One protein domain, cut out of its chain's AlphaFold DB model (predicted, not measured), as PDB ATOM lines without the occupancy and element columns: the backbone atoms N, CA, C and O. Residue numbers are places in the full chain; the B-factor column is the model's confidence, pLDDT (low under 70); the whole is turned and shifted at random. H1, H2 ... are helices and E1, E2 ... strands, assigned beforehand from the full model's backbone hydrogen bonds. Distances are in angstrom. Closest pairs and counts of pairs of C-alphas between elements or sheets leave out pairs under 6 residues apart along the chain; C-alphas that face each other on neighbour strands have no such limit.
ATOM      1  N   THR A   2     -50.796 -30.964 -39.127       54.47
ATOM      2  CA  THR A   2     -49.802 -30.797 -40.193       54.47
ATOM      3  C   THR A   2     -49.395 -29.334 -40.204       54.47
ATOM      4  O   THR A   2     -50.216 -28.480 -40.533       54.47
ATOM      5  N   TYR A   3     -48.169 -29.046 -39.775       61.53
ATOM      6  CA  TYR A   3     -47.638 -27.692 -39.817       61.53
ATOM      7  C   TYR A   3     -47.401 -27.290 -41.276       61.53
ATOM      8  O   TYR A   3     -46.798 -28.045 -42.039       61.53
ATOM      9  N   LYS A   4     -47.929 -26.135 -41.687       62.41
ATOM     10  CA  LYS A   4     -47.872 -25.659 -43.075       62.41
ATOM     11  C   LYS A   4     -46.573 -24.910 -43.352       62.41
ATOM     12  O   LYS A   4     -46.038 -25.031 -44.451       62.41
ATOM     13  N   TYR A   5     -46.064 -24.155 -42.375       58.50
ATOM     14  CA  TYR A   5     -44.840 -23.373 -42.539       58.50
ATOM     15  C   TYR A   5     -43.649 -23.938 -41.747       58.50
ATOM     16  O   TYR A   5     -42.517 -23.577 -42.064       58.50
ATOM     17  N   LEU A   6     -43.847 -24.823 -40.765       61.72
ATOM     18  CA  LEU A   6     -42.760 -25.399 -39.957       61.72
ATOM     19  C   LEU A   6     -42.377 -26.809 -40.421       61.72
ATOM     20  O   LEU A   6     -43.174 -27.740 -40.331       61.72
ATOM     21  N   THR A   7     -41.133 -26.964 -40.875       67.75
ATOM     22  CA  THR A   7     -40.499 -28.253 -41.194       67.75
ATOM     23  C   THR A   7     -39.408 -28.579 -40.170       67.75
ATOM     24  O   THR A   7     -38.950 -27.696 -39.445       67.75
ATOM     25  N   GLN A   8     -38.967 -29.841 -40.112       61.91
ATOM     26  CA  GLN A   8     -37.893 -30.266 -39.204       61.91
ATOM     27  C   GLN A   8     -36.588 -29.481 -39.445       61.91
ATOM     28  O   GLN A   8     -35.952 -29.064 -38.487       61.91
ATOM     29  N   GLU A   9     -36.256 -29.163 -40.700       60.94
ATOM     30  CA  GLU A   9     -35.069 -28.360 -41.048       60.94
ATOM     31  C   GLU A   9     -35.100 -26.945 -40.443       60.94
ATOM     32  O   GLU A   9     -34.074 -26.428 -40.009       60.94
ATOM     33  N   VAL A  10     -36.284 -26.326 -40.369       60.94
ATOM     34  CA  VAL A  10     -36.479 -24.994 -39.763       60.94
ATOM     35  C   VAL A  10     -36.359 -25.045 -38.237       60.94
ATOM     36  O   VAL A  10     -35.996 -24.063 -37.593       60.94
ATOM     37  N   ILE A  11     -36.695 -26.185 -37.644       59.25
ATOM     38  CA  ILE A  11     -36.572 -26.418 -36.205       59.25
ATOM     39  C   ILE A  11     -35.107 -26.665 -35.835       59.25
ATOM     40  O   ILE A  11     -34.621 -26.105 -34.851       59.25
ATOM     41  N   ASP A  12     -34.397 -27.435 -36.657       58.84
ATOM     42  CA  ASP A  12     -32.979 -27.733 -36.475       58.84
ATOM     43  C   ASP A  12     -32.096 -26.491 -36.711       58.84
ATOM     44  O   ASP A  12     -31.049 -26.357 -36.078       58.84
ATOM     45  N   SER A  13     -32.535 -25.534 -37.544       62.16
ATOM     46  CA  SER A  13     -31.845 -24.249 -37.741       62.16
ATOM     47  C   SER A  13     -32.013 -23.253 -36.581       62.16
ATOM     48  O   SER A  13     -31.356 -22.213 -36.566       62.16
ATOM     49  N   GLY A  14     -32.866 -23.549 -35.589       50.88
ATOM     50  CA  GLY A  14     -32.964 -22.811 -34.321       50.88
ATOM     51  C   GLY A  14     -33.653 -21.439 -34.381       50.88
ATOM     52  O   GLY A  14     -33.932 -20.849 -33.333       50.88
ATOM     53  N   GLY A  15     -33.987 -20.931 -35.569       54.66
ATOM     54  CA  GLY A  15     -34.660 -19.643 -35.727       54.66
ATOM     55  C   GLY A  15     -35.162 -19.391 -37.145       54.66
ATOM     56  O   GLY A  15     -34.539 -19.788 -38.130       54.66
ATOM     57  N   ARG A  16     -36.299 -18.694 -37.249       60.50
ATOM     58  CA  ARG A  16     -36.861 -18.234 -38.523       60.50
ATOM     59  C   ARG A  16     -37.333 -16.792 -38.399       60.50
ATOM     60  O   ARG A  16     -38.099 -16.472 -37.494       60.50
ATOM     61  N   ASN A  17     -36.948 -15.958 -39.365       56.25
ATOM     62  CA  ASN A  17     -37.553 -14.643 -39.538       56.25
ATOM     63  C   ASN A  17     -39.003 -14.810 -39.990       56.25
ATOM     64  O   ASN A  17     -39.290 -15.407 -41.030       56.25
ATOM     65  N   ILE A  18     -39.918 -14.300 -39.177       59.03
ATOM     66  CA  ILE A  18     -41.351 -14.425 -39.407       59.03
ATOM     67  C   ILE A  18     -41.780 -13.388 -40.435       59.03
ATOM     68  O   ILE A  18     -41.627 -12.191 -40.208       59.03
ATOM     69  N   THR A  19     -42.339 -13.851 -41.552       62.94
ATOM     70  CA  THR A  19     -42.780 -12.987 -42.658       62.94
ATOM     71  C   THR A  19     -44.291 -12.757 -42.688       62.94
ATOM     72  O   THR A  19     -44.763 -11.951 -43.485       62.94
ATOM     73  N   SER A  20     -45.071 -13.440 -41.837       65.69
ATOM     74  CA  SER A  20     -46.525 -13.255 -41.754       65.69
ATOM     75  C   SER A  20     -47.094 -13.487 -40.342       65.69
ATOM     76  O   SER A  20     -46.539 -14.278 -39.571       65.69
ATOM     77  N   PRO A  21     -48.236 -12.854 -39.992       67.25
ATOM     78  CA  PRO A  21     -48.930 -13.096 -38.722       67.25
ATOM     79  C   PRO A  21     -49.358 -14.559 -38.517       67.25
ATOM     80  O   PRO A  21     -49.323 -15.064 -37.395       67.25
ATOM     81  N   GLU A  22     -49.714 -15.265 -39.594       71.06
ATOM     82  CA  GLU A  22     -50.064 -16.694 -39.549       71.06
ATOM     83  C   GLU A  22     -48.868 -17.562 -39.140       71.06
ATOM     84  O   GLU A  22     -49.002 -18.466 -38.316       71.06
ATOM     85  N   MET A  23     -47.675 -17.241 -39.650       66.69
ATOM     86  CA  MET A  23     -46.432 -17.930 -39.301       66.69
ATOM     87  C   MET A  23     -46.027 -17.667 -37.842       66.69
ATOM     88  O   MET A  23     -45.491 -18.558 -37.184       66.69
ATOM     89  N   PHE A  24     -46.332 -16.480 -37.304       70.62
ATOM     90  CA  PHE A  24     -46.155 -16.182 -35.878       70.62
ATOM     91  C   PHE A  24     -47.069 -17.022 -34.989       70.62
ATOM     92  O   PHE A  24     -46.617 -17.593 -33.993       70.62
ATOM     93  N   ALA A  25     -48.354 -17.106 -35.342       74.00
ATOM     94  CA  ALA A  25     -49.319 -17.908 -34.600       74.00
ATOM     95  C   ALA A  25     -48.922 -19.392 -34.604       74.00
ATOM     96  O   ALA A  25     -48.944 -20.038 -33.556       74.00
ATOM     97  N   GLU A  26     -48.477 -19.906 -35.752       75.25
ATOM     98  CA  GLU A  26     -48.015 -21.286 -35.896       75.25
ATOM     99  C   GLU A  26     -46.721 -21.561 -35.105       75.25
ATOM    100  O   GLU A  26     -46.654 -22.546 -34.372       75.25
ATOM    101  N   ALA A  27     -45.727 -20.667 -35.152       73.75
ATOM    102  CA  ALA A  27     -44.498 -20.785 -34.356       73.75
ATOM    103  C   ALA A  27     -44.764 -20.734 -32.844       73.75
ATOM    104  O   ALA A  27     -44.144 -21.462 -32.064       73.75
ATOM    105  N   ARG A  28     -45.719 -19.905 -32.409       76.94
ATOM    106  CA  ARG A  28     -46.149 -19.854 -31.009       76.94
ATOM    107  C   ARG A  28     -46.839 -21.151 -30.585       76.94
ATOM    108  O   ARG A  28     -46.543 -21.651 -29.501       76.94
ATOM    109  N   LEU A  29     -47.730 -21.696 -31.416       81.00
ATOM    110  CA  LEU A  29     -48.386 -22.985 -31.163       81.00
ATOM    111  C   LEU A  29     -47.358 -24.115 -31.074       81.00
ATOM    112  O   LEU A  29     -47.359 -24.852 -30.087       81.00
ATOM    113  N   TYR A  30     -46.414 -24.164 -32.017       81.56
ATOM    114  CA  TYR A  30     -45.303 -25.108 -31.982       81.56
ATOM    115  C   TYR A  30     -44.488 -24.987 -30.692       81.56
ATOM    116  O   TYR A  30     -44.256 -25.986 -30.025       81.56
ATOM    117  N   ASN A  31     -44.112 -23.780 -30.262       77.75
ATOM    118  CA  ASN A  31     -43.343 -23.598 -29.026       77.75
ATOM    119  C   ASN A  31     -44.089 -24.093 -27.774       77.75
ATOM    120  O   ASN A  31     -43.470 -24.639 -26.853       77.75
ATOM    121  N   ILE A  32     -45.415 -23.928 -27.731       81.00
ATOM    122  CA  ILE A  32     -46.260 -24.465 -26.656       81.00
ATOM    123  C   ILE A  32     -46.275 -26.000 -26.708       81.00
ATOM    124  O   ILE A  32     -46.145 -26.644 -25.663       81.00
ATOM    125  N   GLU A  33     -46.420 -26.596 -27.892       82.62
ATOM    126  CA  GLU A  33     -46.420 -28.052 -28.082       82.62
ATOM    127  C   GLU A  33     -45.051 -28.680 -27.798       82.62
ATOM    128  O   GLU A  33     -44.969 -29.626 -27.015       82.62
ATOM    129  N   ALA A  34     -43.967 -28.100 -28.310       78.62
ATOM    130  CA  ALA A  34     -42.591 -28.496 -28.030       78.62
ATOM    131  C   ALA A  34     -42.300 -28.454 -26.523       78.62
ATOM    132  O   ALA A  34     -41.743 -29.403 -25.965       78.62
ATOM    133  N   MET A  35     -42.759 -27.415 -25.812       81.31
ATOM    134  CA  MET A  35     -42.633 -27.368 -24.355       81.31
ATOM    135  C   MET A  35     -43.427 -28.490 -23.674       81.31
ATOM    136  O   MET A  35     -42.876 -29.194 -22.827       81.31
ATOM    137  N   LYS A  36     -44.690 -28.715 -24.054       86.12
ATOM    138  CA  LYS A  36     -45.501 -29.813 -23.500       86.12
ATOM    139  C   LYS A  36     -44.843 -31.178 -23.736       86.12
ATOM    140  O   LYS A  36     -44.754 -31.972 -22.798       86.12
ATOM    141  N   ASN A  37     -44.327 -31.420 -24.939       84.81
ATOM    142  CA  ASN A  37     -43.658 -32.664 -25.320       84.81
ATOM    143  C   ASN A  37     -42.326 -32.845 -24.582       84.81
ATOM    144  O   ASN A  37     -42.069 -33.927 -24.051       84.81
ATOM    145  N   SER A  38     -41.534 -31.780 -24.419       82.94
ATOM    146  CA  SER A  38     -40.297 -31.809 -23.624       82.94
ATOM    147  C   SER A  38     -40.559 -32.138 -22.147       82.94
ATOM    148  O   SER A  38     -39.879 -32.984 -21.562       82.94
ATOM    149  N   VAL A  39     -41.599 -31.542 -21.547       86.06
ATOM    150  CA  VAL A  39     -42.010 -31.816 -20.162       86.06
ATOM    151  C   VAL A  39     -42.507 -33.251 -20.034       86.06
ATOM    152  O   VAL A  39     -42.145 -33.937 -19.079       86.06
ATOM    153  N   LYS A  40     -43.303 -33.729 -20.995       87.12
ATOM    154  CA  LYS A  40     -43.796 -35.107 -21.019       87.12
ATOM    155  C   LYS A  40     -42.639 -36.105 -21.095       87.12
ATOM    156  O   LYS A  40     -42.574 -37.005 -20.261       87.12
ATOM    157  N   ARG A  41     -41.683 -35.893 -22.004       85.88
ATOM    158  CA  ARG A  41     -40.474 -36.717 -22.126       85.88
ATOM    159  C   ARG A  41     -39.663 -36.714 -20.831       85.88
ATOM    160  O   ARG A  41     -39.330 -37.775 -20.309       85.88
ATOM    161  N   ARG A  42     -39.408 -35.537 -20.246       87.88
ATOM    162  CA  ARG A  42     -38.690 -35.414 -18.964       87.88
ATOM    163  C   ARG A  42     -39.408 -36.148 -17.826       87.88
ATOM    164  O   ARG A  42     -38.739 -36.790 -17.023       87.88
ATOM    165  N   ARG A  43     -40.744 -36.102 -17.764       88.56
ATOM    166  CA  ARG A  43     -41.536 -36.856 -16.775       88.56
ATOM    167  C   ARG A  43     -41.400 -38.366 -16.954       88.56
ATOM    168  O   ARG A  43     -41.235 -39.057 -15.957       88.56
ATOM    169  N   VAL A  44     -41.422 -38.867 -18.190       89.44
ATOM    170  CA  VAL A  44     -41.230 -40.300 -18.483       89.44
ATOM    171  C   VAL A  44     -39.835 -40.762 -18.047       89.44
ATOM    172  O   VAL A  44     -39.717 -41.769 -17.352       89.44
ATOM    173  N   HIS A  45     -38.789 -39.989 -18.365       88.94
ATOM    174  CA  HIS A  45     -37.421 -40.246 -17.889       88.94
ATOM    175  C   HIS A  45     -37.319 -40.228 -16.363       88.94
ATOM    176  O   HIS A  45     -36.719 -41.123 -15.776       88.94
ATOM    177  N   ALA A  46     -37.915 -39.223 -15.717       90.19
ATOM    178  CA  ALA A  46     -37.897 -39.096 -14.265       90.19
ATOM    179  C   ALA A  46     -38.606 -40.275 -13.590       90.19
ATOM    180  O   ALA A  46     -38.059 -40.856 -12.663       90.19
ATOM    181  N   LEU A  47     -39.780 -40.674 -14.084       91.19
ATOM    182  CA  LEU A  47     -40.528 -41.810 -13.550       91.19
ATOM    183  C   LEU A  47     -39.729 -43.112 -13.693       91.19
ATOM    184  O   LEU A  47     -39.628 -43.871 -12.730       91.19
ATOM    185  N   PHE A  48     -39.103 -43.338 -14.852       90.38
ATOM    186  CA  PHE A  48     -38.234 -44.494 -15.071       90.38
ATOM    187  C   PHE A  48     -37.030 -44.504 -14.115       90.38
ATOM    188  O   PHE A  48     -36.762 -45.516 -13.470       90.38
ATOM    189  N   ASN A  49     -36.339 -43.373 -13.959       90.38
ATOM    190  CA  ASN A  49     -35.190 -43.270 -13.058       90.38
ATOM    191  C   ASN A  49     -35.595 -43.457 -11.590       90.38
ATOM    192  O   ASN A  49     -34.944 -44.209 -10.870       90.38
ATOM    193  N   THR A  50     -36.694 -42.838 -11.148       92.56
ATOM    194  CA  THR A  50     -37.241 -43.019  -9.794       92.56
ATOM    195  C   THR A  50     -37.574 -44.484  -9.527       92.56
ATOM    196  O   THR A  50     -37.263 -45.002  -8.454       92.56
ATOM    197  N   TRP A  51     -38.153 -45.178 -10.508       93.19
ATOM    198  CA  TRP A  51     -38.447 -46.605 -10.413       93.19
ATOM    199  C   TRP A  51     -37.175 -47.453 -10.241       93.19
ATOM    200  O   TRP A  51     -37.120 -48.307  -9.357       93.19
ATOM    201  N   VAL A  52     -36.128 -47.183 -11.024       90.50
ATOM    202  CA  VAL A  52     -34.835 -47.883 -10.915       90.50
ATOM    203  C   VAL A  52     -34.163 -47.616  -9.562       90.50
ATOM    204  O   VAL A  52     -33.713 -48.551  -8.903       90.50
ATOM    205  N   ILE A  53     -34.140 -46.360  -9.101       91.94
ATOM    206  CA  ILE A  53     -33.592 -45.987  -7.783       91.94
ATOM    207  C   ILE A  53     -34.342 -46.707  -6.655       91.94
ATOM    208  O   ILE A  53     -33.716 -47.241  -5.741       91.94
ATOM    209  N   THR A  54     -35.671 -46.771  -6.738       93.06
ATOM    210  CA  THR A  54     -36.501 -47.462  -5.741       93.06
ATOM    211  C   THR A  54     -36.124 -48.941  -5.631       93.06
ATOM    212  O   THR A  54     -36.007 -49.461  -4.523       93.06
ATOM    213  N   GLN A  55     -35.861 -49.615  -6.755       91.62
ATOM    214  CA  GLN A  55     -35.420 -51.011  -6.726       91.62
ATOM    215  C   GLN A  55     -34.062 -51.182  -6.041       91.62
ATOM    216  O   GLN A  55     -33.915 -52.101  -5.237       91.62
ATOM    217  N   TYR A  56     -33.094 -50.295  -6.303       91.75
ATOM    218  CA  TYR A  56     -31.799 -50.330  -5.615       91.75
ATOM    219  C   TYR A  56     -31.961 -50.212  -4.101       91.75
ATOM    220  O   TYR A  56     -31.396 -51.017  -3.363       91.75
ATOM    221  N   VAL A  57     -32.771 -49.255  -3.639       93.75
ATOM    222  CA  VAL A  57     -33.037 -49.062  -2.206       93.75
ATOM    223  C   VAL A  57     -33.667 -50.313  -1.596       93.75
ATOM    224  O   VAL A  57     -33.204 -50.778  -0.557       93.75
ATOM    225  N   LEU A  58     -34.675 -50.899  -2.254       92.25
ATOM    226  CA  LEU A  58     -35.342 -52.114  -1.776       92.25
ATOM    227  C   LEU A  58     -34.389 -53.310  -1.694       92.25
ATOM    228  O   LEU A  58     -34.397 -54.035  -0.703       92.25
ATOM    229  N   VAL A  59     -33.559 -53.506  -2.715       91.12
ATOM    230  CA  VAL A  59     -32.614 -54.626  -2.796       91.12
ATOM    231  C   VAL A  59     -31.508 -54.496  -1.750       91.12
ATOM    232  O   VAL A  59     -31.194 -55.470  -1.069       91.12
ATOM    233  N   ILE A  60     -30.973 -53.287  -1.554       92.12
ATOM    234  CA  ILE A  60     -29.994 -52.999  -0.498       92.12
ATOM    235  C   ILE A  60     -30.614 -53.227   0.883       92.12
ATOM    236  O   ILE A  60     -30.048 -53.950   1.701       92.12
ATOM    237  N   TRP A  61     -31.795 -52.660   1.137       92.19
ATOM    238  CA  TRP A  61     -32.491 -52.804   2.416       92.19
ATOM    239  C   TRP A  61     -32.781 -54.272   2.759       92.19
ATOM    240  O   TRP A  61     -32.566 -54.707   3.895       92.19
ATOM    241  N   PHE A  62     -33.212 -55.062   1.773       89.75
ATOM    242  CA  PHE A  62     -33.507 -56.478   1.973       89.75
ATOM    243  C   PHE A  62     -32.240 -57.291   2.259       89.75
ATOM    244  O   PHE A  62     -32.248 -58.140   3.148       89.75
ATOM    245  N   MET A  63     -31.131 -56.990   1.575       88.62
ATOM    246  CA  MET A  63     -29.837 -57.612   1.866       88.62
ATOM    247  C   MET A  63     -29.345 -57.302   3.282       88.62
ATOM    248  O   MET A  63     -28.935 -58.219   3.992       88.62
ATOM    249  N   PHE A  64     -29.440 -56.048   3.736       88.69
ATOM    250  CA  PHE A  64     -29.091 -55.688   5.116       88.69
ATOM    251  C   PHE A  64     -29.970 -56.405   6.146       88.69
ATOM    252  O   PHE A  64     -29.468 -56.899   7.159       88.69
ATOM    253  N   SER A  65     -31.270 -56.508   5.871       87.19
ATOM    254  CA  SER A  65     -32.216 -57.217   6.736       87.19
ATOM    255  C   SER A  65     -31.881 -58.710   6.830       87.19
ATOM    256  O   SER A  65     -31.837 -59.256   7.930       87.19
ATOM    257  N   LEU A  66     -31.565 -59.357   5.700       85.06
ATOM    258  CA  LEU A  66     -31.135 -60.759   5.664       85.06
ATOM    259  C   LEU A  66     -29.850 -60.987   6.468       85.06
ATOM    260  O   LEU A  66     -29.795 -61.911   7.276       85.06
ATOM    261  N   ILE A  67     -28.834 -60.140   6.278       85.25
ATOM    262  CA  ILE A  67     -27.568 -60.243   7.016       85.25
ATOM    263  C   ILE A  67     -27.822 -60.102   8.519       85.25
ATOM    264  O   ILE A  67     -27.313 -60.900   9.295       85.25
ATOM    265  N   THR A  68     -28.648 -59.137   8.931       84.31
ATOM    266  CA  THR A  68     -28.954 -58.899  10.351       84.31
ATOM    267  C   THR A  68     -29.640 -60.106  10.993       84.31
ATOM    268  O   THR A  68     -29.221 -60.543  12.063       84.31
ATOM    269  N   VAL A  69     -30.647 -60.680  10.325       82.25
ATOM    270  CA  VAL A  69     -31.414 -61.833  10.832       82.25
ATOM    271  C   VAL A  69     -30.533 -63.069  10.999       82.25
ATOM    272  O   VAL A  69     -30.639 -63.757  12.009       82.25
ATOM    273  N   TYR A  70     -29.652 -63.342  10.035       78.00
ATOM    274  CA  TYR A  70     -28.823 -64.548  10.043       78.00
ATOM    275  C   TYR A  70     -27.418 -64.346  10.635       78.00
ATOM    276  O   TYR A  70     -26.650 -65.300  10.703       78.00
ATOM    277  N   SER A  71     -27.072 -63.137  11.093       71.75
ATOM    278  CA  SER A  71     -25.760 -62.827  11.691       71.75
ATOM    279  C   SER A  71     -25.440 -63.625  12.961       71.75
ATOM    280  O   SER A  71     -24.268 -63.798  13.286       71.75
ATOM    281  N   ASN A  72     -26.461 -64.132  13.658       68.38
ATOM    282  CA  ASN A  72     -26.307 -64.910  14.890       68.38
ATOM    283  C   ASN A  72     -26.122 -66.419  14.647       68.38
ATOM    284  O   ASN A  72     -25.784 -67.145  15.582       68.38
ATOM    285  N   ASP A  73     -26.314 -66.893  13.412       65.19
ATOM    286  CA  ASP A  73     -26.096 -68.291  13.047       65.19
ATOM    287  C   ASP A  73     -24.647 -68.477  12.567       65.19
ATOM    288  O   ASP A  73     -24.268 -68.054  11.478       65.19
ATOM    289  N   TYR A  74     -23.821 -69.158  13.368       57.12
ATOM    290  CA  TYR A  74     -22.398 -69.427  13.083       57.12
ATOM    291  C   TYR A  74     -22.140 -70.367  11.885       57.12
ATOM    292  O   TYR A  74     -20.993 -70.704  11.590       57.12
ATOM    293  N   VAL A  75     -23.185 -70.811  11.183       57.91
ATOM    294  CA  VAL A  75     -23.078 -71.681  10.008       57.91
ATOM    295  C   VAL A  75     -23.360 -70.851   8.764       57.91
ATOM    296  O   VAL A  75     -24.418 -70.238   8.652       57.91
ATOM    297  N   ALA A  76     -22.424 -70.865   7.810       61.66
ATOM    298  CA  ALA A  76     -22.582 -70.215   6.513       61.66
ATOM    299  C   ALA A  76     -23.886 -70.678   5.845       61.66
ATOM    300  O   ALA A  76     -23.988 -71.780   5.301       61.66
ATOM    301  N   ASN A  77     -24.907 -69.829   5.914       76.75
ATOM    302  CA  ASN A  77     -26.212 -70.143   5.372       76.75
ATOM    303  C   ASN A  77     -26.142 -69.973   3.852       76.75
ATOM    304  O   ASN A  77     -25.989 -68.861   3.344       76.75
ATOM    305  N   TRP A  78     -26.248 -71.079   3.114       81.44
ATOM    306  CA  TRP A  78     -26.223 -71.106   1.646       81.44
ATOM    307  C   TRP A  78     -27.203 -70.103   1.013       81.44
ATOM    308  O   TRP A  78     -26.948 -69.592  -0.077       81.44
ATOM    309  N   ARG A  79     -28.290 -69.757   1.720       80.31
ATOM    310  CA  ARG A  79     -29.249 -68.724   1.309       80.31
ATOM    311  C   ARG A  79     -28.632 -67.329   1.249       80.31
ATOM    312  O   ARG A  79     -28.936 -66.589   0.324       80.31
ATOM    313  N   ILE A  80     -27.747 -66.977   2.185       84.12
ATOM    314  CA  ILE A  80     -27.038 -65.686   2.191       84.12
ATOM    315  C   ILE A  80     -26.074 -65.620   1.008       84.12
ATOM    316  O   ILE A  80     -25.982 -64.588   0.352       84.12
ATOM    317  N   ILE A  81     -25.395 -66.729   0.698       87.00
ATOM    318  CA  ILE A  81     -24.479 -66.808  -0.447       87.00
ATOM    319  C   ILE A  81     -25.255 -66.622  -1.758       87.00
ATOM    320  O   ILE A  81     -24.863 -65.805  -2.588       87.00
ATOM    321  N   LEU A  82     -26.384 -67.317  -1.933       88.12
ATOM    322  CA  LEU A  82     -27.242 -67.135  -3.111       88.12
ATOM    323  C   LEU A  82     -27.816 -65.718  -3.203       88.12
ATOM    324  O   LEU A  82     -27.814 -65.134  -4.287       88.12
ATOM    325  N   ALA A  83     -28.250 -65.144  -2.079       88.12
ATOM    326  CA  ALA A  83     -28.739 -63.773  -2.035       88.12
ATOM    327  C   ALA A  83     -27.633 -62.770  -2.400       88.12
ATOM    328  O   ALA A  83     -27.877 -61.849  -3.174       88.12
ATOM    329  N   ALA A  84     -26.400 -62.978  -1.932       89.81
ATOM    330  CA  ALA A  84     -25.253 -62.148  -2.291       89.81
ATOM    331  C   ALA A  84     -24.909 -62.243  -3.788       89.81
ATOM    332  O   ALA A  84     -24.655 -61.219  -4.423       89.81
ATOM    333  N   LEU A  85     -24.961 -63.444  -4.376       92.38
ATOM    334  CA  LEU A  85     -24.781 -63.634  -5.820       92.38
ATOM    335  C   LEU A  85     -25.889 -62.942  -6.626       92.38
ATOM    336  O   LEU A  85     -25.597 -62.248  -7.601       92.38
ATOM    337  N   GLY A  86     -27.145 -63.081  -6.198       92.12
ATOM    338  CA  GLY A  86     -28.290 -62.387  -6.789       92.12
ATOM    339  C   GLY A  86     -28.161 -60.871  -6.721       92.12
ATOM    340  O   GLY A  86     -28.366 -60.184  -7.720       92.12
ATOM    341  N   PHE A  87     -27.752 -60.356  -5.562       93.19
ATOM    342  CA  PHE A  87     -27.509 -58.940  -5.314       93.19
ATOM    343  C   PHE A  87     -26.429 -58.373  -6.233       93.19
ATOM    344  O   PHE A  87     -26.687 -57.419  -6.963       93.19
ATOM    345  N   LEU A  88     -25.240 -58.980  -6.249       94.06
ATOM    346  CA  LEU A  88     -24.136 -58.522  -7.093       94.06
ATOM    347  C   LEU A  88     -24.486 -58.633  -8.579       94.06
ATOM    348  O   LEU A  88     -24.265 -57.684  -9.331       94.06
ATOM    349  N   GLY A  89     -25.085 -59.753  -8.992       93.38
ATOM    350  CA  GLY A  89     -25.547 -59.951 -10.363       93.38
ATOM    351  C   GLY A  89     -26.552 -58.881 -10.786       93.38
ATOM    352  O   GLY A  89     -26.405 -58.290 -11.854       93.38
ATOM    353  N   TYR A  90     -27.528 -58.576  -9.926       93.31
ATOM    354  CA  TYR A  90     -28.517 -57.531 -10.166       93.31
ATOM    355  C   TYR A  90     -27.863 -56.149 -10.274       93.31
ATOM    356  O   TYR A  90     -28.072 -55.461 -11.270       93.31
ATOM    357  N   LEU A  91     -27.022 -55.753  -9.309       92.81
ATOM    358  CA  LEU A  91     -26.366 -54.442  -9.328       92.81
ATOM    359  C   LEU A  91     -25.531 -54.237 -10.595       92.81
ATOM    360  O   LEU A  91     -25.647 -53.199 -11.247       92.81
ATOM    361  N   ILE A  92     -24.708 -55.226 -10.952       93.88
ATOM    362  CA  ILE A  92     -23.806 -55.144 -12.104       93.88
ATOM    363  C   ILE A  92     -24.612 -55.066 -13.398       93.88
ATOM    364  O   ILE A  92     -24.381 -54.173 -14.214       93.88
ATOM    365  N   LEU A  93     -25.577 -55.971 -13.588       92.88
ATOM    366  CA  LEU A  93     -26.346 -56.033 -14.827       92.88
ATOM    367  C   LEU A  93     -27.235 -54.799 -14.994       92.88
ATOM    368  O   LEU A  93     -27.237 -54.198 -16.068       92.88
ATOM    369  N   VAL A  94     -27.941 -54.371 -13.947       89.69
ATOM    370  CA  VAL A  94     -28.798 -53.178 -14.005       89.69
ATOM    371  C   VAL A  94     -27.952 -51.938 -14.263       89.69
ATOM    372  O   VAL A  94     -28.286 -51.154 -15.149       89.69
ATOM    373  N   THR A  95     -26.821 -51.776 -13.569       89.62
ATOM    374  CA  THR A  95     -25.939 -50.618 -13.776       89.62
ATOM    375  C   THR A  95     -25.390 -50.584 -15.200       89.62
ATOM    376  O   THR A  95     -25.462 -49.553 -15.872       89.62
ATOM    377  N   TYR A  96     -24.892 -51.719 -15.692       91.69
ATOM    378  CA  TYR A  96     -24.319 -51.816 -17.028       91.69
ATOM    379  C   TYR A  96     -25.359 -51.561 -18.126       91.69
ATOM    380  O   TYR A  96     -25.145 -50.729 -19.007       91.69
ATOM    381  N   PHE A  97     -26.514 -52.230 -18.079       89.75
ATOM    382  CA  PHE A  97     -27.513 -52.103 -19.140       89.75
ATOM    383  C   PHE A  97     -28.268 -50.772 -19.094       89.75
ATOM    384  O   PHE A  97     -28.505 -50.190 -20.154       89.75
ATOM    385  N   ILE A  98     -28.613 -50.264 -17.905       85.12
ATOM    386  CA  ILE A  98     -29.415 -49.041 -17.776       85.12
ATOM    387  C   ILE A  98     -28.565 -47.779 -17.919       85.12
ATOM    388  O   ILE A  98     -28.969 -46.885 -18.657       85.12
ATOM    389  N   TYR A  99     -27.412 -47.687 -17.249       84.81
ATOM    390  CA  TYR A  99     -26.632 -46.442 -17.215       84.81
ATOM    391  C   TYR A  99     -25.503 -46.403 -18.244       84.81
ATOM    392  O   TYR A  99     -25.313 -45.369 -18.880       84.81
ATOM    393  N   MET A 100     -24.771 -47.506 -18.453       86.31
ATOM    394  CA  MET A 100     -23.673 -47.510 -19.433       86.31
ATOM    395  C   MET A 100     -24.183 -47.714 -20.860       86.31
ATOM    396  O   MET A 100     -23.878 -46.925 -21.751       86.31
ATOM    397  N   LYS A 101     -24.996 -48.750 -21.085       87.81
ATOM    398  CA  LYS A 101     -25.530 -49.068 -22.418       87.81
ATOM    399  C   LYS A 101     -26.767 -48.241 -22.786       87.81
ATOM    400  O   LYS A 101     -27.163 -48.245 -23.948       87.81
ATOM    401  N   ASN A 102     -27.396 -47.557 -21.823       82.94
ATOM    402  CA  ASN A 102     -28.673 -46.848 -22.005       82.94
ATOM    403  C   ASN A 102     -29.762 -47.712 -22.676       82.94
ATOM    404  O   ASN A 102     -30.637 -47.209 -23.382       82.94
ATOM    405  N   CYS A 103     -29.720 -49.028 -22.457       83.44
ATOM    406  CA  CYS A 103     -30.627 -49.980 -23.075       83.44
ATOM    407  C   CYS A 103     -31.915 -50.063 -22.253       83.44
ATOM    408  O   CYS A 103     -31.924 -50.557 -21.127       83.44
ATOM    409  N   ARG A 104     -33.014 -49.563 -22.827       82.69
ATOM    410  CA  ARG A 104     -34.335 -49.489 -22.172       82.69
ATOM    411  C   ARG A 104     -35.353 -50.440 -22.793       82.69
ATOM    412  O   ARG A 104     -36.561 -50.265 -22.661       82.69
ATOM    413  N   GLU A 105     -34.870 -51.470 -23.481       86.94
ATOM    414  CA  GLU A 105     -35.728 -52.487 -24.072       86.94
ATOM    415  C   GLU A 105     -36.397 -53.349 -23.001       86.94
ATOM    416  O   GLU A 105     -35.743 -53.889 -22.110       86.94
ATOM    417  N   ARG A 106     -37.714 -53.546 -23.131       87.88
ATOM    418  CA  ARG A 106     -38.538 -54.298 -22.169       87.88
ATOM    419  C   ARG A 106     -38.013 -55.704 -21.856       87.88
ATOM    420  O   ARG A 106     -38.071 -56.133 -20.708       87.88
ATOM    421  N   TYR A 107     -37.492 -56.417 -22.857       90.25
ATOM    422  CA  TYR A 107     -36.983 -57.780 -22.678       90.25
ATOM    423  C   TYR A 107     -35.642 -57.781 -21.950       90.25
ATOM    424  O   TYR A 107     -35.450 -58.571 -21.032       90.25
ATOM    425  N   VAL A 108     -34.751 -56.853 -22.305       89.44
ATOM    426  CA  VAL A 108     -33.455 -56.689 -21.642       89.44
ATOM    427  C   VAL A 108     -33.655 -56.303 -20.181       89.44
ATOM    428  O   VAL A 108     -33.083 -56.943 -19.306       89.44
ATOM    429  N   LEU A 109     -34.526 -55.327 -19.905       89.38
ATOM    430  CA  LEU A 109     -34.849 -54.912 -18.540       89.38
ATOM    431  C   LEU A 109     -35.429 -56.070 -17.719       89.38
ATOM    432  O   LEU A 109     -35.014 -56.273 -16.583       89.38
ATOM    433  N   CYS A 110     -36.327 -56.875 -18.293       90.94
ATOM    434  CA  CYS A 110     -36.863 -58.068 -17.635       90.94
ATOM    435  C   CYS A 110     -35.757 -59.084 -17.291       90.94
ATOM    436  O   CYS A 110     -35.627 -59.484 -16.135       90.94
ATOM    437  N   LEU A 111     -34.911 -59.440 -18.265       92.56
ATOM    438  CA  LEU A 111     -33.832 -60.421 -18.096       92.56
ATOM    439  C   LEU A 111     -32.795 -59.979 -17.059       92.56
ATOM    440  O   LEU A 111     -32.404 -60.758 -16.194       92.56
ATOM    441  N   VAL A 112     -32.401 -58.709 -17.106       92.25
ATOM    442  CA  VAL A 112     -31.446 -58.094 -16.174       92.25
ATOM    443  C   VAL A 112     -31.981 -58.048 -14.736       92.25
ATOM    444  O   VAL A 112     -31.204 -57.974 -13.788       92.25
ATOM    445  N   SER A 113     -33.299 -58.157 -14.556       91.12
ATOM    446  CA  SER A 113     -33.950 -58.184 -13.241       91.12
ATOM    447  C   SER A 113     -34.024 -59.573 -12.611       91.12
ATOM    448  O   SER A 113     -34.253 -59.675 -11.409       91.12
ATOM    449  N   LEU A 114     -33.861 -60.646 -13.394       92.44
ATOM    450  CA  LEU A 114     -33.985 -62.026 -12.907       92.44
ATOM    451  C   LEU A 114     -33.045 -62.376 -11.740       92.44
ATOM    452  O   LEU A 114     -33.498 -63.080 -10.837       92.44
ATOM    453  N   PRO A 115     -31.792 -61.879 -11.674       93.56
ATOM    454  CA  PRO A 115     -30.919 -62.135 -10.529       93.56
ATOM    455  C   PRO A 115     -31.504 -61.683  -9.184       93.56
ATOM    456  O   PRO A 115     -31.184 -62.284  -8.162       93.56
ATOM    457  N   ALA A 116     -32.407 -60.692  -9.163       90.75
ATOM    458  CA  ALA A 116     -33.062 -60.254  -7.928       90.75
ATOM    459  C   ALA A 116     -33.911 -61.366  -7.283       90.75
ATOM    460  O   ALA A 116     -34.062 -61.391  -6.064       90.75
ATOM    461  N   ILE A 117     -34.411 -62.328  -8.069       91.19
ATOM    462  CA  ILE A 117     -35.206 -63.462  -7.569       91.19
ATOM    463  C   ILE A 117     -34.378 -64.340  -6.619       91.19
ATOM    464  O   ILE A 117     -34.920 -64.895  -5.666       91.19
ATOM    465  N   LEU A 118     -33.059 -64.429  -6.833       88.56
ATOM    466  CA  LEU A 118     -32.159 -65.201  -5.968       88.56
ATOM    467  C   LEU A 118     -32.049 -64.612  -4.553       88.56
ATOM    468  O   LEU A 118     -31.668 -65.324  -3.628       88.56
ATOM    469  N   ILE A 119     -32.398 -63.334  -4.377       86.81
ATOM    470  CA  ILE A 119     -32.443 -62.676  -3.068       86.81
ATOM    471  C   ILE A 119     -33.731 -63.065  -2.333       86.81
ATOM    472  O   ILE A 119     -33.711 -63.380  -1.145       86.81
ATOM    473  N   SER A 120     -34.866 -63.033  -3.037       87.31
ATOM    474  CA  SER A 120     -36.170 -63.431  -2.510       87.31
ATOM    475  C   SER A 120     -37.177 -63.625  -3.639       87.31
ATOM    476  O   SER A 120     -37.215 -62.850  -4.596       87.31
ATOM    477  N   PHE A 121     -38.083 -64.590  -3.475       86.81
ATOM    478  CA  PHE A 121     -39.192 -64.809  -4.407       86.81
ATOM    479  C   PHE A 121     -40.112 -63.591  -4.553       86.81
ATOM    480  O   PHE A 121     -40.726 -63.424  -5.606       86.81
ATOM    481  N   ILE A 122     -40.183 -62.700  -3.554       87.88
ATOM    482  CA  ILE A 122     -40.978 -61.467  -3.663       87.88
ATOM    483  C   ILE A 122     -40.470 -60.550  -4.787       87.88
ATOM    484  O   ILE A 122     -41.246 -59.818  -5.402       87.88
ATOM    485  N   PHE A 123     -39.180 -60.641  -5.126       92.00
ATOM    486  CA  PHE A 123     -38.576 -59.876  -6.212       92.00
ATOM    487  C   PHE A 123     -38.880 -60.432  -7.604       92.00
ATOM    488  O   PHE A 123     -38.457 -59.844  -8.593       92.00
ATOM    489  N   LEU A 124     -39.705 -61.475  -7.724       90.25
ATOM    490  CA  LEU A 124     -40.313 -61.852  -9.003       90.25
ATOM    491  C   LEU A 124     -41.187 -60.724  -9.588       90.25
ATOM    492  O   LEU A 124     -41.381 -60.643 -10.802       90.25
ATOM    493  N   LEU A 125     -41.647 -59.798  -8.740       91.50
ATOM    494  CA  LEU A 125     -42.318 -58.573  -9.174       91.50
ATOM    495  C   LEU A 125     -41.400 -57.641  -9.978       91.50
ATOM    496  O   LEU A 125     -41.899 -56.875 -10.799       91.50
ATOM    497  N   PHE A 126     -40.076 -57.699  -9.793       91.88
ATOM    498  CA  PHE A 126     -39.143 -56.789 -10.462       91.88
ATOM    499  C   PHE A 126     -39.068 -57.036 -11.972       91.88
ATOM    500  O   PHE A 126     -39.302 -56.083 -12.713       91.88
ATOM    501  N   PRO A 127     -38.827 -58.269 -12.472       91.94
ATOM    502  CA  PRO A 127     -38.901 -58.557 -13.904       91.94
ATOM    503  C   PRO A 127     -40.229 -58.132 -14.539       91.94
ATOM    504  O   PRO A 127     -40.228 -57.489 -15.589       91.94
ATOM    505  N   ALA A 128     -41.358 -58.430 -13.884       91.94
ATOM    506  CA  ALA A 128     -42.686 -58.081 -14.387       91.94
ATOM    507  C   ALA A 128     -42.890 -56.559 -14.473       91.94
ATOM    508  O   ALA A 128     -43.309 -56.035 -15.508       91.94
ATOM    509  N   ALA A 129     -42.539 -55.831 -13.413       92.69
ATOM    510  CA  ALA A 129     -42.667 -54.382 -13.372       92.69
ATOM    511  C   ALA A 129     -41.665 -53.677 -14.303       92.69
ATOM    512  O   ALA A 129     -42.026 -52.698 -14.952       92.69
ATOM    513  N   ASN A 130     -40.444 -54.196 -14.459       93.00
ATOM    514  CA  ASN A 130     -39.461 -53.678 -15.415       93.00
ATOM    515  C   ASN A 130     -39.865 -53.931 -16.868       93.00
ATOM    516  O   ASN A 130     -39.667 -53.060 -17.716       93.00
ATOM    517  N   PHE A 131     -40.498 -55.069 -17.159       92.25
ATOM    518  CA  PHE A 131     -41.119 -55.300 -18.460       92.25
ATOM    519  C   PHE A 131     -42.226 -54.273 -18.733       92.25
ATOM    520  O   PHE A 131     -42.246 -53.654 -19.799       92.25
ATOM    521  N   GLY A 132     -43.113 -54.055 -17.755       91.88
ATOM    522  CA  GLY A 132     -44.190 -53.069 -17.835       91.88
ATOM    523  C   GLY A 132     -43.670 -51.645 -18.035       91.88
ATOM    524  O   GLY A 132     -44.120 -50.951 -18.947       91.88
ATOM    525  N   MET A 133     -42.667 -51.229 -17.256       91.31
ATOM    526  CA  MET A 133     -42.059 -49.908 -17.403       91.31
ATOM    527  C   MET A 133     -41.309 -49.742 -18.716       91.31
ATOM    528  O   MET A 133     -41.436 -48.692 -19.338       91.31
ATOM    529  N   GLY A 134     -40.582 -50.761 -19.178       90.38
ATOM    530  CA  GLY A 134     -39.949 -50.734 -20.496       90.38
ATOM    531  C   GLY A 134     -40.977 -50.618 -21.621       90.38
ATOM    532  O   GLY A 134     -40.782 -49.865 -22.573       90.38
ATOM    533  N   TRP A 135     -42.115 -51.310 -21.507       91.12
ATOM    534  CA  TRP A 135     -43.204 -51.187 -22.474       91.12
ATOM    535  C   TRP A 135     -43.845 -49.796 -22.458       91.12
ATOM    536  O   TRP A 135     -44.015 -49.206 -23.525       91.12
ATOM    537  N   TYR A 136     -44.141 -49.244 -21.277       92.50
ATOM    538  CA  TYR A 136     -44.664 -47.883 -21.133       92.50
ATOM    539  C   TYR A 136     -43.693 -46.841 -21.698       92.50
ATOM    540  O   TYR A 136     -44.090 -46.005 -22.509       92.50
ATOM    541  N   TYR A 137     -42.416 -46.932 -21.318       90.88
ATOM    542  CA  TYR A 137     -41.362 -46.034 -21.775       90.88
ATOM    543  C   TYR A 137     -41.247 -46.060 -23.304       90.88
ATOM    544  O   TYR A 137     -41.312 -45.013 -23.941       90.88
ATOM    545  N   ASN A 138     -41.165 -47.251 -23.906       89.50
ATOM    546  CA  ASN A 138     -41.073 -47.390 -25.360       89.50
ATOM    547  C   ASN A 138     -42.335 -46.896 -26.069       89.50
ATOM    548  O   ASN A 138     -42.242 -46.301 -27.136       89.50
ATOM    549  N   ASN A 139     -43.520 -47.119 -25.498       90.94
ATOM    550  CA  ASN A 139     -44.765 -46.634 -26.084       90.94
ATOM    551  C   ASN A 139     -44.834 -45.101 -26.083       90.94
ATOM    552  O   ASN A 139     -45.247 -44.505 -27.074       90.94
ATOM    553  N   GLU A 140     -44.423 -44.451 -24.993       90.25
ATOM    554  CA  GLU A 140     -44.391 -42.988 -24.925       90.25
ATOM    555  C   GLU A 140     -43.279 -42.392 -25.795       90.25
ATOM    556  O   GLU A 140     -43.540 -41.416 -26.499       90.25
ATOM    557  N   GLU A 141     -42.091 -43.000 -25.841       86.94
ATOM    558  CA  GLU A 141     -41.007 -42.538 -26.719       86.94
ATOM    559  C   GLU A 141     -41.381 -42.714 -28.202       86.94
ATOM    560  O   GLU A 141     -41.153 -41.804 -28.990       86.94
ATOM    561  N   ASN A 142     -42.072 -43.799 -28.581       88.06
ATOM    562  CA  ASN A 142     -42.584 -44.008 -29.946       88.06
ATOM    563  C   ASN A 142     -43.708 -43.036 -30.343       88.06
ATOM    564  O   ASN A 142     -43.944 -42.805 -31.531       88.06
ATOM    565  N   LYS A 143     -44.467 -42.509 -29.374       87.31
ATOM    566  CA  LYS A 143     -45.439 -41.434 -29.635       87.31
ATOM    567  C   LYS A 143     -44.704 -40.116 -29.844       87.31
ATOM    568  O   LYS A 143     -44.971 -39.427 -30.818       87.31
ATOM    569  N   LEU A 144     -43.756 -39.806 -28.960       84.62
ATOM    570  CA  LEU A 144     -42.950 -38.587 -29.014       84.62
ATOM    571  C   LEU A 144     -42.037 -38.533 -30.245       84.62
ATOM    572  O   LEU A 144     -41.809 -37.451 -30.766       84.62
ATOM    573  N   SER A 145     -41.557 -39.673 -30.747       83.00
ATOM    574  CA  SER A 145     -40.706 -39.740 -31.942       83.00
ATOM    575  C   SER A 145     -41.428 -39.361 -33.235       83.00
ATOM    576  O   SER A 145     -40.782 -39.184 -34.262       83.00
ATOM    577  N   LYS A 146     -42.765 -39.291 -33.215       84.12
ATOM    578  CA  LYS A 146     -43.589 -38.849 -34.350       84.12
ATOM    579  C   LYS A 146     -43.876 -37.347 -34.314       84.12
ATOM    580  O   LYS A 146     -44.440 -36.823 -35.270       84.12
ATOM    581  N   GLU A 147     -43.529 -36.682 -33.217       80.50
ATOM    582  CA  GLU A 147     -43.734 -35.250 -33.029       80.50
ATOM    583  C   GLU A 147     -42.529 -34.465 -33.571       80.50
ATOM    584  O   GLU A 147     -41.378 -34.894 -33.454       80.50
ATOM    585  N   LEU A 148     -42.792 -33.290 -34.147       74.06
ATOM    586  CA  LEU A 148     -41.753 -32.404 -34.678       74.06
ATOM    587  C   LEU A 148     -40.830 -31.889 -33.567       74.06
ATOM    588  O   LEU A 148     -41.270 -31.593 -32.452       74.06
ATOM    589  N   GLY A 149     -39.537 -31.781 -33.882       64.31
ATOM    590  CA  GLY A 149     -38.507 -31.361 -32.935       64.31
ATOM    591  C   GLY A 149     -37.964 -32.473 -32.038       64.31
ATOM    592  O   GLY A 149     -37.088 -32.203 -31.222       64.31
ATOM    593  N   TYR A 150     -38.412 -33.725 -32.169       74.94
ATOM    594  CA  TYR A 150     -37.739 -34.849 -31.511       74.94
ATOM    595  C   TYR A 150     -36.261 -34.938 -31.964       74.94
ATOM    596  O   TYR A 150     -35.985 -34.724 -33.143       74.94
ATOM    597  N   PRO A 151     -35.296 -35.284 -31.086       71.56
ATOM    598  CA  PRO A 151     -35.448 -35.685 -29.683       71.56
ATOM    599  C   PRO A 151     -35.445 -34.535 -28.668       71.56
ATOM    600  O   PRO A 151     -35.892 -34.721 -27.533       71.56
ATOM    601  N   SER A 152     -34.904 -33.372 -29.018       68.75
ATOM    602  CA  SER A 152     -34.616 -32.288 -28.067       68.75
ATOM    603  C   SER A 152     -35.801 -31.352 -27.808       68.75
ATOM    604  O   SER A 152     -35.805 -30.663 -26.791       68.75
ATOM    605  N   PHE A 153     -36.810 -31.364 -28.679       75.25
ATOM    606  CA  PHE A 153     -37.932 -30.422 -28.737       75.25
ATOM    607  C   PHE A 153     -37.467 -28.966 -28.586       75.25
ATOM    608  O   PHE A 153     -37.873 -28.283 -27.637       75.25
ATOM    609  N   PRO A 154     -36.572 -28.487 -29.473       68.88
ATOM    610  CA  PRO A 154     -36.020 -27.151 -29.350       68.88
ATOM    611  C   PRO A 154     -37.126 -26.123 -29.596       68.88
ATOM    612  O   PRO A 154     -37.982 -26.281 -30.472       68.88
ATOM    613  N   ARG A 155     -37.120 -25.069 -28.780       70.31
ATOM    614  CA  ARG A 155     -38.015 -23.928 -28.965       70.31
ATOM    615  C   ARG A 155     -37.433 -23.022 -30.038       70.31
ATOM    616  O   ARG A 155     -36.244 -22.721 -30.008       70.31
ATOM    617  N   LEU A 156     -38.286 -22.552 -30.933       68.19
ATOM    618  CA  LEU A 156     -37.921 -21.579 -31.950       68.19
ATOM    619  C   LEU A 156     -37.741 -20.209 -31.303       68.19
ATOM    620  O   LEU A 156     -38.646 -19.725 -30.610       68.19
ATOM    621  N   LEU A 157     -36.602 -19.568 -31.570       60.94
ATOM    622  CA  LEU A 157     -36.418 -18.155 -31.268       60.94
ATOM    623  C   LEU A 157     -37.265 -17.344 -32.256       60.94
ATOM    624  O   LEU A 157     -36.973 -17.278 -33.450       60.94
ATOM    625  N   ILE A 158     -38.359 -16.768 -31.765       58.25
ATOM    626  CA  ILE A 158     -39.256 -15.949 -32.575       58.25
ATOM    627  C   ILE A 158     -38.701 -14.519 -32.609       58.25
ATOM    628  O   ILE A 158     -38.899 -13.744 -31.673       58.25
ATOM    629  N   THR A 159     -38.034 -14.154 -33.702       54.41
ATOM    630  CA  THR A 159     -37.710 -12.759 -34.011       54.41
ATOM    631  C   THR A 159     -38.781 -12.192 -34.936       54.41
ATOM    632  O   THR A 159     -38.890 -12.549 -36.109       54.41
ATOM    633  N   THR A 160     -39.598 -11.281 -34.409       47.12
ATOM    634  CA  THR A 160     -40.337 -10.352 -35.258       47.12
ATOM    635  C   THR A 160     -39.330  -9.320 -35.749       47.12
ATOM    636  O   THR A 160     -38.801  -8.530 -34.960       47.12
ATOM    637  N   VAL A 161     -39.010  -9.345 -37.042       42.94
ATOM    638  CA  VAL A 161     -38.453  -8.149 -37.673       42.94
ATOM    639  C   VAL A 161     -39.602  -7.154 -37.633       42.94
ATOM    640  O   VAL A 161     -40.565  -7.288 -38.383       42.94
TER     641      VAL A 161
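AT A GLANCE: This is residues 2 to 161 of the 191 residues of an uncharacterized protein of Ruminococcus flavefaciens (UniProt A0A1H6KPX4). What would a first look show? It shows a long rod whose length is made by one helix, H2, with H3, H4 and H5 folding back and forth beside it in an up-and-down bundle of four helices, H3 packing on residues 56 to 67 of H2 and H5 on residues 37 to 55. Near the beginning of H2 lies a small head of the short H1 and two strands, E1 and E2, and at the other end of the rod residues 71 to 78 stick out. What are the parts and the size? There are 160 printed residues with five named helices and two named strands in the order H1, E1, H2, H3, H4, H5, E2, the sheet E1, E2 is parallel, and the class is mostly helix. The whole is extended, with a radius of gyration of the C-alphas of 23.3 A and spans of 82 by 24 by 21 A.

HOW THE PARTS SIT: What is at the head? H1, residues 8 to 12, and E1, residues 15 to 17, are joined by a tight link; E1 is parallel to E2, residues 157 to 159, at 16 degrees, and C-alphas 15 and 157 face each other at 5.0 A, with no backbone N and O within hydrogen-bond range across the pair. E1 and H2, residues 21 to 70, are near each other, and the closest C-alphas of H2 and E2, those of Ala 27 and Ile 158, are 7.4 A apart. How do the long helices stand? H2 and H3, residues 78 to 100, form a hairpin and touch, closest at the C-alphas of Val 59 and Phe 87, 7.1 A, at a shallow tilt of 18 degrees, opposite ways. H3 and H4, residues 106 to 118, form a hairpin, closest at the C-alphas of Gly 86 and Pro 115, 4.6 A; H4 and H5, residues 121 to 144, form another, closest at those of Arg 106 and Gly 134, 4.2 A. H5 touches H2, closest at the C-alphas of Val 44 and Tyr 137, 6.6 A, while H3 and H5 are apart. What of the helix backbones? In H1, H2 and H3 every O i to N i+4 pair is within hydrogen-bond range; in H4 5 of 9 are, in H5 16 of 20.

IN THESE COORDINATES: Where does H2 run? From C-alpha 21 at (-48.930, -13.096, -38.722) to C-alpha 70 at (-28.823, -64.548, 10.043), 73.7 A. How long are H3 and H5? H3 measures 31.7 A, and H5 measures 36.2 A, ending with C-alpha 144 at (-42.950, -38.587, -29.014).

THE WHOLE: How far does it reach? The two C-alphas farthest apart, those of Ser 20 and Tyr 74, are 82.1 A apart, and the printed part has no cut. Which link is long? That from H5 to E2, with 12 residues. Where is confidence low? The mean pLDDT of the printed part is 81.2, and 35 residues are under 70, among them residues 2 to 21 and 156 to 161.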